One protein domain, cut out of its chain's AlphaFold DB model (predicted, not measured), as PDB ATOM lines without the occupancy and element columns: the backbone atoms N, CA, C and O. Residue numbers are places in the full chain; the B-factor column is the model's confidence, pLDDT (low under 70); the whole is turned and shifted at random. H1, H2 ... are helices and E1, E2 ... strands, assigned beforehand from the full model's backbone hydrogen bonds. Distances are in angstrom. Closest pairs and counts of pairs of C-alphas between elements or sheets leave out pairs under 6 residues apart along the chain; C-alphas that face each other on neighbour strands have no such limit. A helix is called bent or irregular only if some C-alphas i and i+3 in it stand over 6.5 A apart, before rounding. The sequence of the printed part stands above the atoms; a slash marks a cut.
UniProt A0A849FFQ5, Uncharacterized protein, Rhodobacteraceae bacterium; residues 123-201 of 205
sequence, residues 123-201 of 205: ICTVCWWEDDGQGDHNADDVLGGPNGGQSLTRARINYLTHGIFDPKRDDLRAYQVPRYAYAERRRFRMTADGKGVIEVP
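AT A GLANCE: This is residues 123 to 201 of the 205 residues of an uncharacterized protein of Rhodobacteraceae bacterium (UniProt A0A849FFQ5). With little regular structure, this is a rounded body of loops wound about helix H1, with the small hairpin E1 E2 packing on H1 and short H2 at the far side from the hairpin. The printed part has 79 residues, with 25 in the named elements H1, H2, E1, E2 in chain order; the class is mixed and the two-stranded sheet antiparallel. It is compact, with a radius of gyration of the C-alphas of 12.1 A and spans of 31 by 28 by 22 A.

HOW THE PARTS SIT: Look first at the hairpin of E1, residues 187 to 190, and E2, residues 197 to 200, antiparallel at 140 degrees; N 189 and O 198 are within hydrogen-bond range at 2.9 A. Next find H1, residues 152 to 162: its closest C-alphas to E1 are Ile 157 and Met 190, 6.7 A apart, and to E2 Ile 157 and Val 197, 6.6 A. H2, residues 170 to 175, is apart from H1 and E2. In H1 every O i to N i+4 pair is within hydrogen-bond range; in H2 0 of 2 are, beside 2 of 3 O i to N i+3 pairs.

IN THESE COORDINATES: Find C-alpha 152 at (75.623, 80.166, 127.180); from there H1 runs 14.6 A to C-alpha 162. H2, 10.1 A long, is only just irregular: C-alphas 171 and 174 are 7.0 A apart. E1 is 10.6 A long; E2, 9.5 A long, ends at C-alpha 200, (85.996, 83.828, 114.543).

THE WHOLE: The C-alphas farthest apart, Asp 171 and Pro 201, are 32.3 A from each other. Residues 123 to 151 hold no named element, and the link from H2 to E1 is long, 11 residues. The printed part has no cut, and no printed residue is under 70 in pLDDT.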
ATOM      1  N   ILE A 123      62.941  83.267 121.813       97.25
ATOM      2  CA  ILE A 123      63.580  81.974 121.568       97.25
ATOM      3  C   ILE A 123      64.084  81.908 120.128       97.25
ATOM      4  O   ILE A 123      63.324  81.994 119.165       97.25
ATOM      5  N   CYS A 124      65.382  81.663 119.967       98.25
ATOM      6  CA  CYS A 124      65.993  81.482 118.657       98.25
ATOM      7  C   CYS A 124      65.495  80.192 117.982       98.25
ATOM      8  O   CYS A 124      65.850  79.095 118.404       98.25
ATOM      9  N   THR A 125      64.794  80.289 116.854       97.19
ATOM     10  CA  THR A 125      64.281  79.119 116.100       97.19
ATOM     11  C   THR A 125      65.369  78.269 115.427       97.19
ATOM     12  O   THR A 125      65.092  77.178 114.932       97.19
ATOM     13  N   VAL A 126      66.626  78.731 115.414       98.38
ATOM     14  CA  VAL A 126      67.766  77.955 114.902       98.38
ATOM     15  C   VAL A 126      68.314  77.012 115.961       98.38
ATOM     16  O   VAL A 126      68.543  75.844 115.675       98.38
ATOM     17  N   CYS A 127      68.576  77.503 117.174       98.44
ATOM     18  CA  CYS A 127      69.275  76.727 118.205       98.44
ATOM     19  C   CYS A 127      68.464  76.490 119.475       98.44
ATOM     20  O   CYS A 127      68.928  75.724 120.311       98.44
ATOM     21  N   TRP A 128      67.291  77.109 119.601       98.31
ATOM     22  CA  TRP A 128      66.367  77.050 120.738       98.31
ATOM     23  C   TRP A 128      66.865  77.644 122.060       98.31
ATOM     24  O   TRP A 128      66.257  77.420 123.098       98.31
ATOM     25  N   TRP A 129      67.935  78.439 122.020       98.44
ATOM     26  CA  TRP A 129      68.325  79.288 123.147       98.44
ATOM     27  C   TRP A 129      67.309  80.423 123.335       98.44
ATOM     28  O   TRP A 129      66.992  81.106 122.357       98.44
ATOM     29  N   GLU A 130      66.841  80.626 124.566       98.44
ATOM     30  CA  GLU A 130      66.082  81.815 124.966       98.44
ATOM     31  C   GLU A 130      67.041  82.958 125.286       98.44
ATOM     32  O   GLU A 130      67.977  82.801 126.070       98.44
ATOM     33  N   ASP A 131      66.806  84.118 124.692       97.81
ATOM     34  CA  ASP A 131      67.576  85.318 124.959       97.81
ATOM     35  C   ASP A 131      67.103  86.021 126.242       97.81
ATOM     36  O   ASP A 131      66.366  87.007 126.226       97.81
ATOM     37  N   ASP A 132      67.556  85.485 127.373       96.44
ATOM     38  CA  ASP A 132      67.348  85.990 128.737       96.44
ATOM     39  C   ASP A 132      68.264  87.181 129.106       96.44
ATOM     40  O   ASP A 132      68.374  87.573 130.271       96.44
ATOM     41  N   GLY A 133      68.948  87.761 128.112       96.06
ATOM     42  CA  GLY A 133      69.922  88.838 128.282       96.06
ATOM     43  C   GLY A 133      71.330  88.353 128.647       96.06
ATOM     44  O   GLY A 133      72.233  89.181 128.821       96.06
ATOM     45  N   GLN A 134      71.557  87.037 128.754       96.12
ATOM     46  CA  GLN A 134      72.896  86.478 128.920       96.12
ATOM     47  C   GLN A 134      73.757  86.706 127.666       96.12
ATOM     48  O   GLN A 134      73.358  86.454 126.531       96.12
ATOM     49  N   GLY A 135      74.998  87.147 127.876       95.94
ATOM     50  CA  GLY A 135      75.955  87.443 126.814       95.94
ATOM     51  C   GLY A 135      77.374  87.006 127.161       95.94
ATOM     52  O   GLY A 135      77.609  86.202 128.056       95.94
ATOM     53  N   ASP A 136      78.360  87.548 126.443       96.38
ATOM     54  CA  ASP A 136      79.756  87.094 126.565       96.38
ATOM     55  C   ASP A 136      80.361  87.326 127.957       96.38
ATOM     56  O   ASP A 136      81.196  86.546 128.405       96.38
ATOM     57  N   HIS A 137      79.933  88.381 128.651       96.62
ATOM     58  CA  HIS A 137      80.476  88.774 129.953       96.62
ATOM     59  C   HIS A 137      80.069  87.838 131.102       96.62
ATOM     60  O   HIS A 137      80.748  87.806 132.124       96.62
ATOM     61  N   ASN A 138      78.976  87.094 130.936       97.38
ATOM     62  CA  ASN A 138      78.416  86.172 131.920       97.38
ATOM     63  C   ASN A 138      78.109  84.801 131.295       97.38
ATOM     64  O   ASN A 138      77.224  84.091 131.762       97.38
ATOM     65  N   ALA A 139      78.829  84.416 130.234       97.44
ATOM     66  CA  ALA A 139      78.499  83.246 129.418       97.44
ATOM     67  C   ALA A 139      78.608  81.898 130.154       97.44
ATOM     68  O   ALA A 139      78.014  80.912 129.719       97.44
ATOM     69  N   ASP A 140      79.368  81.843 131.247       97.88
ATOM     70  CA  ASP A 140      79.563  80.628 132.044       97.88
ATOM     71  C   ASP A 140      78.530  80.471 133.172       97.88
ATOM     72  O   ASP A 140      78.430  79.390 133.756       97.88
ATOM     73  N   ASP A 141      77.732  81.507 133.442       98.19
ATOM     74  CA  ASP A 141      76.672  81.455 134.444       98.19
ATOM     75  C   ASP A 141      75.503  80.581 133.963       98.19
ATOM     76  O   ASP A 141      75.262  80.422 132.766       98.19
ATOM     77  N   VAL A 142      74.742  80.015 134.899       98.06
ATOM     78  CA  VAL A 142      73.497  79.287 134.605       98.06
ATOM     79  C   VAL A 142      72.341  80.081 135.197       98.06
ATOM     80  O   VAL A 142      72.189  80.119 136.418       98.06
ATOM     81  N   LEU A 143      71.537  80.714 134.340       96.75
ATOM     82  CA  LEU A 143      70.404  81.542 134.772       96.75
ATOM     83  C   LEU A 143      69.114  80.738 134.997       96.75
ATOM     84  O   LEU A 143      68.234  81.180 135.734       96.75
ATOM     85  N   GLY A 144      69.019  79.520 134.451       95.44
ATOM     86  CA  GLY A 144      67.848  78.662 134.622       95.44
ATOM     87  C   GLY A 144      66.788  78.886 133.543       95.44
ATOM     88  O   GLY A 144      67.104  78.998 132.362       95.44
ATOM     89  N   GLY A 145      65.516  78.899 133.953       95.31
ATOM     90  CA  GLY A 145      64.390  79.155 133.051       95.31
ATOM     91  C   GLY A 145      64.271  78.135 131.905       95.31
ATOM     92  O   GLY A 145      64.614  76.961 132.083       95.31
ATOM     93  N   PRO A 146      63.787  78.566 130.731       95.94
ATOM     94  CA  PRO A 146      63.729  77.765 129.504       95.94
ATOM     95  C   PRO A 146      65.087  77.234 129.018       95.94
ATOM     96  O   PRO A 146      65.139  76.143 128.443       95.94
ATOM     97  N   ASN A 147      66.186  77.929 129.336       97.88
ATOM     98  CA  ASN A 147      67.558  77.474 129.078       97.88
ATOM     99  C   ASN A 147      68.002  76.332 130.023       97.88
ATOM    100  O   ASN A 147      68.990  75.631 129.770       97.88
ATOM    101  N   GLY A 148      67.247  76.086 131.098       96.44
ATOM    102  CA  GLY A 148      67.439  74.966 132.010       96.44
ATOM    103  C   GLY A 148      68.803  74.994 132.700       96.44
ATOM    104  O   GLY A 148      69.193  75.976 133.319       96.44
ATOM    105  N   GLY A 149      69.532  73.878 132.636       97.44
ATOM    106  CA  GLY A 149      70.857  73.750 133.254       97.44
ATOM    107  C   GLY A 149      72.023  74.186 132.363       97.44
ATOM    108  O   GLY A 149      73.165  73.860 132.688       97.44
ATOM    109  N   GLN A 150      71.759  74.817 131.216       98.19
ATOM    110  CA  GLN A 150      72.800  75.215 130.270       98.19
ATOM    111  C   GLN A 150      73.286  76.635 130.575       98.19
ATOM    112  O   GLN A 150      72.483  77.546 130.742       98.19
ATOM    113  N   SER A 151      74.606  76.826 130.597       98.31
ATOM    114  CA  SER A 151      75.203  78.151 130.421       98.31
ATOM    115  C   SER A 151      75.301  78.484 128.934       98.31
ATOM    116  O   SER A 151      75.333  77.570 128.102       98.31
ATOM    117  N   LEU A 152      75.423  79.760 128.572       98.38
ATOM    118  CA  LEU A 152      75.623  80.166 127.180       98.38
ATOM    119  C   LEU A 152      76.879  79.528 126.552       98.38
ATOM    120  O   LEU A 152      76.835  79.075 125.405       98.38
ATOM    121  N   THR A 153      77.992  79.412 127.286       98.06
ATOM    122  CA  THR A 153      79.194  78.695 126.821       98.06
ATOM    123  C   THR A 153      78.860  77.246 126.487       98.06
ATOM    124  O   THR A 153      79.235  76.741 125.422       98.06
ATOM    125  N   ARG A 154      78.118  76.564 127.368       98.25
ATOM    126  CA  ARG A 154      77.731  75.174 127.139       98.25
ATOM    127  C   ARG A 154      76.754  75.050 125.973       98.25
ATOM    128  O   ARG A 154      76.929  74.149 125.156       98.25
ATOM    129  N   ALA A 155      75.800  75.966 125.848       98.44
ATOM    130  CA  ALA A 155      74.859  76.025 124.739       98.44
ATOM    131  C   ALA A 155      75.562  76.220 123.392       98.44
ATOM    132  O   ALA A 155      75.250  75.512 122.438       98.44
ATOM    133  N   ARG A 156      76.581  77.086 123.317       98.56
ATOM    134  CA  ARG A 156      77.417  77.255 122.116       98.56
ATOM    135  C   ARG A 156      78.151  75.967 121.744       98.56
ATOM    136  O   ARG A 156      78.136  75.575 120.581       98.56
ATOM    137  N   ILE A 157      78.763  75.282 122.718       98.44
ATOM    138  CA  ILE A 157      79.417  73.977 122.494       98.44
ATOM    139  C   ILE A 157      78.397  72.948 121.998       98.44
ATOM    140  O   ILE A 157      78.648  72.249 121.013       98.44
ATOM    141  N   ASN A 158      77.245  72.865 122.662       98.25
ATOM    142  CA  ASN A 158      76.179  71.942 122.300       98.25
ATOM    143  C   ASN A 158      75.663  72.234 120.887       98.25
ATOM    144  O   ASN A 158      75.531  71.305 120.099       98.25
ATOM    145  N   TYR A 159      75.461  73.500 120.521       98.31
ATOM    146  CA  TYR A 159      75.026  73.884 119.184       98.31
ATOM    147  C   TYR A 159      76.067  73.524 118.119       98.31
ATOM    148  O   TYR A 159      75.722  72.917 117.108       98.31
ATOM    149  N   LEU A 160      77.351  73.804 118.363       97.62
ATOM    150  CA  LEU A 160      78.432  73.425 117.446       97.62
ATOM    151  C   LEU A 160      78.567  71.902 117.275       97.62
ATOM    152  O   LEU A 160      78.986  71.447 116.215       97.62
ATOM    153  N   THR A 161      78.209  71.120 118.297       97.44
ATOM    154  CA  THR A 161      78.363  69.653 118.294       97.44
ATOM    155  C   THR A 161      77.099  68.918 117.828       97.44
ATOM    156  O   THR A 161      77.184  67.868 117.197       97.44
ATOM    157  N   HIS A 162      75.918  69.451 118.145       97.50
ATOM    158  CA  HIS A 162      74.622  68.766 118.044       97.50
ATOM    159  C   HIS A 162      73.532  69.583 117.332       97.50
ATOM    160  O   HIS A 162      72.403  69.102 117.192       97.50
ATOM    161  N   GLY A 163      73.832  70.818 116.923       97.44
ATOM    162  CA  GLY A 163      72.901  71.710 116.231       97.44
ATOM    163  C   GLY A 163      71.798  72.313 117.107       97.44
ATOM    164  O   GLY A 163      70.883  72.917 116.566       97.44
ATOM    165  N   ILE A 164      71.851  72.167 118.436       98.44
ATOM    166  CA  ILE A 164      70.840  72.679 119.379       98.44
ATOM    167  C   ILE A 164      71.488  73.074 120.718       98.44
ATOM    168  O   ILE A 164      72.519  72.508 121.085       98.44
ATOM    169  N   PHE A 165      70.902  74.034 121.442       98.44
ATOM    170  CA  PHE A 165      71.429  74.546 122.714       98.44
ATOM    171  C   PHE A 165      71.513  73.475 123.814       98.44
ATOM    172  O   PHE A 165      72.464  73.472 124.592       98.44
ATOM    173  N   ASP A 166      70.554  72.545 123.866       98.25
ATOM    174  CA  ASP A 166      70.538  71.399 124.774       98.25
ATOM    175  C   ASP A 166      70.215  70.123 123.977       98.25
ATOM    176  O   ASP A 166      69.092  69.964 123.496       98.25
ATOM    177  N   PRO A 167      71.159  69.174 123.846       97.88
ATOM    178  CA  PRO A 167      70.945  67.928 123.113       97.88
ATOM    179  C   PRO A 167      69.842  67.036 123.695       97.88
ATOM    180  O   PRO A 167      69.416  66.104 123.018       97.88
ATOM    181  N   LYS A 168      69.391  67.290 124.932       97.56
ATOM    182  CA  LYS A 168      68.253  66.588 125.542       97.56
ATOM    183  C   LYS A 168      66.905  67.060 125.001       97.56
ATOM    184  O   LYS A 168      65.925  66.340 125.163       97.56
ATOM    185  N   ARG A 169      66.847  68.241 124.379       96.62
ATOM    186  CA  ARG A 169      65.625  68.819 123.805       96.62
ATOM    187  C   ARG A 169      65.367  68.320 122.387       96.62
ATOM    188  O   ARG A 169      65.226  69.093 121.444       96.62
ATOM    189  N   ASP A 170      65.347  67.000 122.232       95.31
ATOM    190  CA  ASP A 170      65.070  66.360 120.942       95.31
ATOM    191  C   ASP A 170      63.658  66.693 120.429       95.31
ATOM    192  O   ASP A 170      63.442  66.813 119.224       95.31
ATOM    193  N   ASP A 171      62.735  66.969 121.359       95.56
ATOM    194  CA  ASP A 171      61.373  67.445 121.108       95.56
ATOM    195  C   ASP A 171      61.319  68.732 120.272       95.56
ATOM    196  O   ASP A 171      60.353  68.953 119.548       95.56
ATOM    197  N   LEU A 172      62.363  69.563 120.322       95.69
ATOM    198  CA  LEU A 172      62.398  70.852 119.629       95.69
ATOM    199  C   LEU A 172      62.926  70.774 118.194       95.69
ATOM    200  O   LEU A 172      62.777  71.725 117.425       95.69
ATOM    201  N   ARG A 173      63.545  69.654 117.799       95.31
ATOM    202  CA  ARG A 173      64.228  69.547 116.500       95.31
ATOM    203  C   ARG A 173      63.290  69.696 115.313       95.31
ATOM    204  O   ARG A 173      63.676  70.290 114.313       95.31
ATOM    205  N   ALA A 174      62.066  69.185 115.435       93.25
ATOM    206  CA  ALA A 174      61.054  69.267 114.382       93.25
ATOM    207  C   ALA A 174      60.653  70.716 114.045       93.25
ATOM    208  O   ALA A 174      60.165  70.975 112.949       93.25
ATOM    209  N   TYR A 175      60.900  71.650 114.963       92.62
ATOM    210  CA  TYR A 175      60.542  73.060 114.840       92.62
ATOM    211  C   TYR A 175      61.749  73.953 114.505       92.62
ATOM    212  O   TYR A 175      61.613  75.174 114.424       92.62
ATOM    213  N   GLN A 176      62.946  73.373 114.339       96.69
ATOM    214  CA  GLN A 176      64.133  74.129 113.952       96.69
ATOM    215  C   GLN A 176      64.047  74.570 112.494       96.69
ATOM    216  O   GLN A 176      63.738  73.780 111.603       96.69
ATOM    217  N   VAL A 177      64.443  75.814 112.239       96.56
ATOM    218  CA  VAL A 177      64.828  76.234 110.890       96.56
ATOM    219  C   VAL A 177      66.346  76.138 110.744       96.56
ATOM    220  O   VAL A 177      67.085  76.333 111.715       96.56
ATOM    221  N   PRO A 178      66.863  75.825 109.545       96.81
ATOM    222  CA  PRO A 178      68.299  75.765 109.349       96.81
ATOM    223  C   PRO A 178      68.927  77.147 109.560       96.81
ATOM    224  O   PRO A 178      68.331  78.173 109.245       96.81
ATOM    225  N   ARG A 179      70.180  77.193 110.021       96.00
ATOM    226  CA  ARG A 179      70.883  78.454 110.330       96.00
ATOM    227  C   ARG A 179      70.871  79.475 109.186       96.00
ATOM    228  O   ARG A 179      70.775  80.668 109.444       96.00
ATOM    229  N   TYR A 180      70.958  79.017 107.934       95.94
ATOM    230  CA  TYR A 180      70.951  79.886 106.750       95.94
ATOM    231  C   TYR A 180      69.571  80.481 106.423       95.94
ATOM    232  O   TYR A 180      69.462  81.300 105.505       95.94
ATOM    233  N   ALA A 181      68.521  80.099 107.162       97.94
ATOM    234  CA  ALA A 181      67.249  80.807 107.158       97.94
ATOM    235  C   ALA A 181      67.423  82.263 107.599       97.94
ATOM    236  O   ALA A 181      66.689  83.113 107.120       97.94
ATOM    237  N   TYR A 182      68.445  82.576 108.397       98.12
ATOM    238  CA  TYR A 182      68.757  83.927 108.856       98.12
ATOM    239  C   TYR A 182      70.151  84.375 108.401       98.12
ATOM    240  O   TYR A 182      70.997  83.563 108.013       98.12
ATOM    241  N   ALA A 183      70.421  85.682 108.463       96.81
ATOM    242  CA  ALA A 183      71.765  86.202 108.229       96.81
ATOM    243  C   ALA A 183      72.742  85.731 109.320       96.81
ATOM    244  O   ALA A 183      72.466  85.854 110.515       96.81
ATOM    245  N   GLU A 184      73.920  85.253 108.919       94.75
ATOM    246  CA  GLU A 184      75.016  84.977 109.850       94.75
ATOM    247  C   GLU A 184      75.694  86.296 110.240       94.75
ATOM    248  O   GLU A 184      76.185  87.027 109.376       94.75
ATOM    249  N   ARG A 185      75.706  86.621 111.537       96.00
ATOM    250  CA  ARG A 185      76.318  87.855 112.060       96.00
ATOM    251  C   ARG A 185      77.436  87.604 113.066       96.00
ATOM    252  O   ARG A 185      78.291  88.466 113.226       96.00
ATOM    253  N   ARG A 186      77.465  86.422 113.679       96.38
ATOM    254  CA  ARG A 186      78.573  85.936 114.509       96.38
ATOM    255  C   ARG A 186      78.872  84.485 114.166       96.38
ATOM    256  O   ARG A 186      77.961  83.725 113.828       96.38
ATOM    257  N   ARG A 187      80.137  84.089 114.268       96.38
ATOM    258  CA  ARG A 187      80.576  82.711 114.033       96.38
ATOM    259  C   ARG A 187      81.486  82.266 115.153       96.38
ATOM    260  O   ARG A 187      82.410  82.973 115.532       96.38
ATOM    261  N   PHE A 188      81.238  81.063 115.645       96.31
ATOM    262  CA  PHE A 188      82.009  80.468 116.723       96.31
ATOM    263  C   PHE A 188      82.664  79.175 116.254       96.31
ATOM    264  O   PHE A 188      82.157  78.494 115.362       96.31
ATOM    265  N   ARG A 189      83.777  78.815 116.889       96.50
ATOM    266  CA  ARG A 189      84.378  77.482 116.797       96.50
ATOM    267  C   ARG A 189      84.752  76.981 118.181       96.50
ATOM    268  O   ARG A 189      85.040  77.781 119.069       96.50
ATOM    269  N   MET A 190      84.821  75.664 118.341       96.62
ATOM    270  CA  MET A 190      85.342  75.071 119.569       96.62
ATOM    271  C   MET A 190      86.834  75.391 119.748       96.62
ATOM    272  O   MET A 190      87.603  75.489 118.780       96.62
ATOM    273  N   THR A 191      87.245  75.558 121.003       95.94
ATOM    274  CA  THR A 191      88.657  75.558 121.395       95.94
ATOM    275  C   THR A 191      89.272  74.178 121.150       95.94
ATOM    276  O   THR A 191      88.570  73.171 121.084       95.94
ATOM    277  N   ALA A 192      90.599  74.112 121.015       92.94
ATOM    278  CA  ALA A 192      91.293  72.855 120.712       92.94
ATOM    279  C   ALA A 192      91.125  71.783 121.805       92.94
ATOM    280  O   ALA A 192      91.159  70.594 121.508       92.94
ATOM    281  N   ASP A 193      90.925  72.196 123.058       92.38
ATOM    282  CA  ASP A 193      90.648  71.301 124.185       92.38
ATOM    283  C   ASP A 193      89.166  70.890 124.293       92.38
ATOM    284  O   ASP A 193      88.814  70.093 125.161       92.38
ATOM    285  N   GLY A 194      88.301  71.437 123.431       88.88
ATOM    286  CA  GLY A 194      86.864  71.177 123.394       88.88
ATOM    287  C   GLY A 194      86.078  71.696 124.600       88.88
ATOM    288  O   GLY A 194      84.913  71.333 124.757       88.88
ATOM    289  N   LYS A 195      86.692  72.517 125.464       88.69
ATOM    290  CA  LYS A 195      86.070  73.007 126.706       88.69
ATOM    291  C   LYS A 195      85.434  74.385 126.584       88.69
ATOM    292  O   LYS A 195      84.707  74.785 127.485       88.69
ATOM    293  N   GLY A 196      85.695  75.094 125.494       92.81
ATOM    294  CA  GLY A 196      85.183  76.430 125.262       92.81
ATOM    295  C   GLY A 196      84.909  76.693 123.792       92.81
ATOM    296  O   GLY A 196      85.031  75.825 122.921       92.81
ATOM    297  N   VAL A 197      84.551  77.939 123.524       96.25
ATOM    298  CA  VAL A 197      84.286  78.454 122.187       96.25
ATOM    299  C   VAL A 197      84.981  79.788 122.022       96.25
ATOM    300  O   VAL A 197      85.111  80.552 122.975       96.25
ATOM    301  N   ILE A 198      85.430  80.065 120.806       96.12
ATOM    302  CA  ILE A 198      85.938  81.380 120.440       96.12
ATOM    303  C   ILE A 198      85.173  81.899 119.237       96.12
ATOM    304  O   ILE A 198      84.800  81.131 118.344       96.12
ATOM    305  N   GLU A 199      84.960  83.206 119.213       96.19
ATOM    306  CA  GLU A 199      84.451  83.890 118.036       96.19
ATOM    307  C   GLU A 199      85.539  83.954 116.963       96.19
ATOM    308  O   GLU A 199      86.723  84.152 117.250       96.19
ATOM    309  N   VAL A 200      85.134  83.738 115.718       95.06
ATOM    310  CA  VAL A 200      85.996  83.828 114.543       95.06
ATOM    311  C   VAL A 200      85.409  84.829 113.557       95.06
ATOM    312  O   VAL A 200      84.187  84.991 113.515       95.06
ATOM    313  N   PRO A 201      86.253  85.484 112.744       93.06
ATOM    314  CA  PRO A 201      85.765  86.346 111.683       93.06
ATOM    315  C   PRO A 201      84.770  85.603 110.785       93.06
ATOM    316  O   PRO A 201      84.986  84.450 110.403       93.06
TER     317      PRO A 201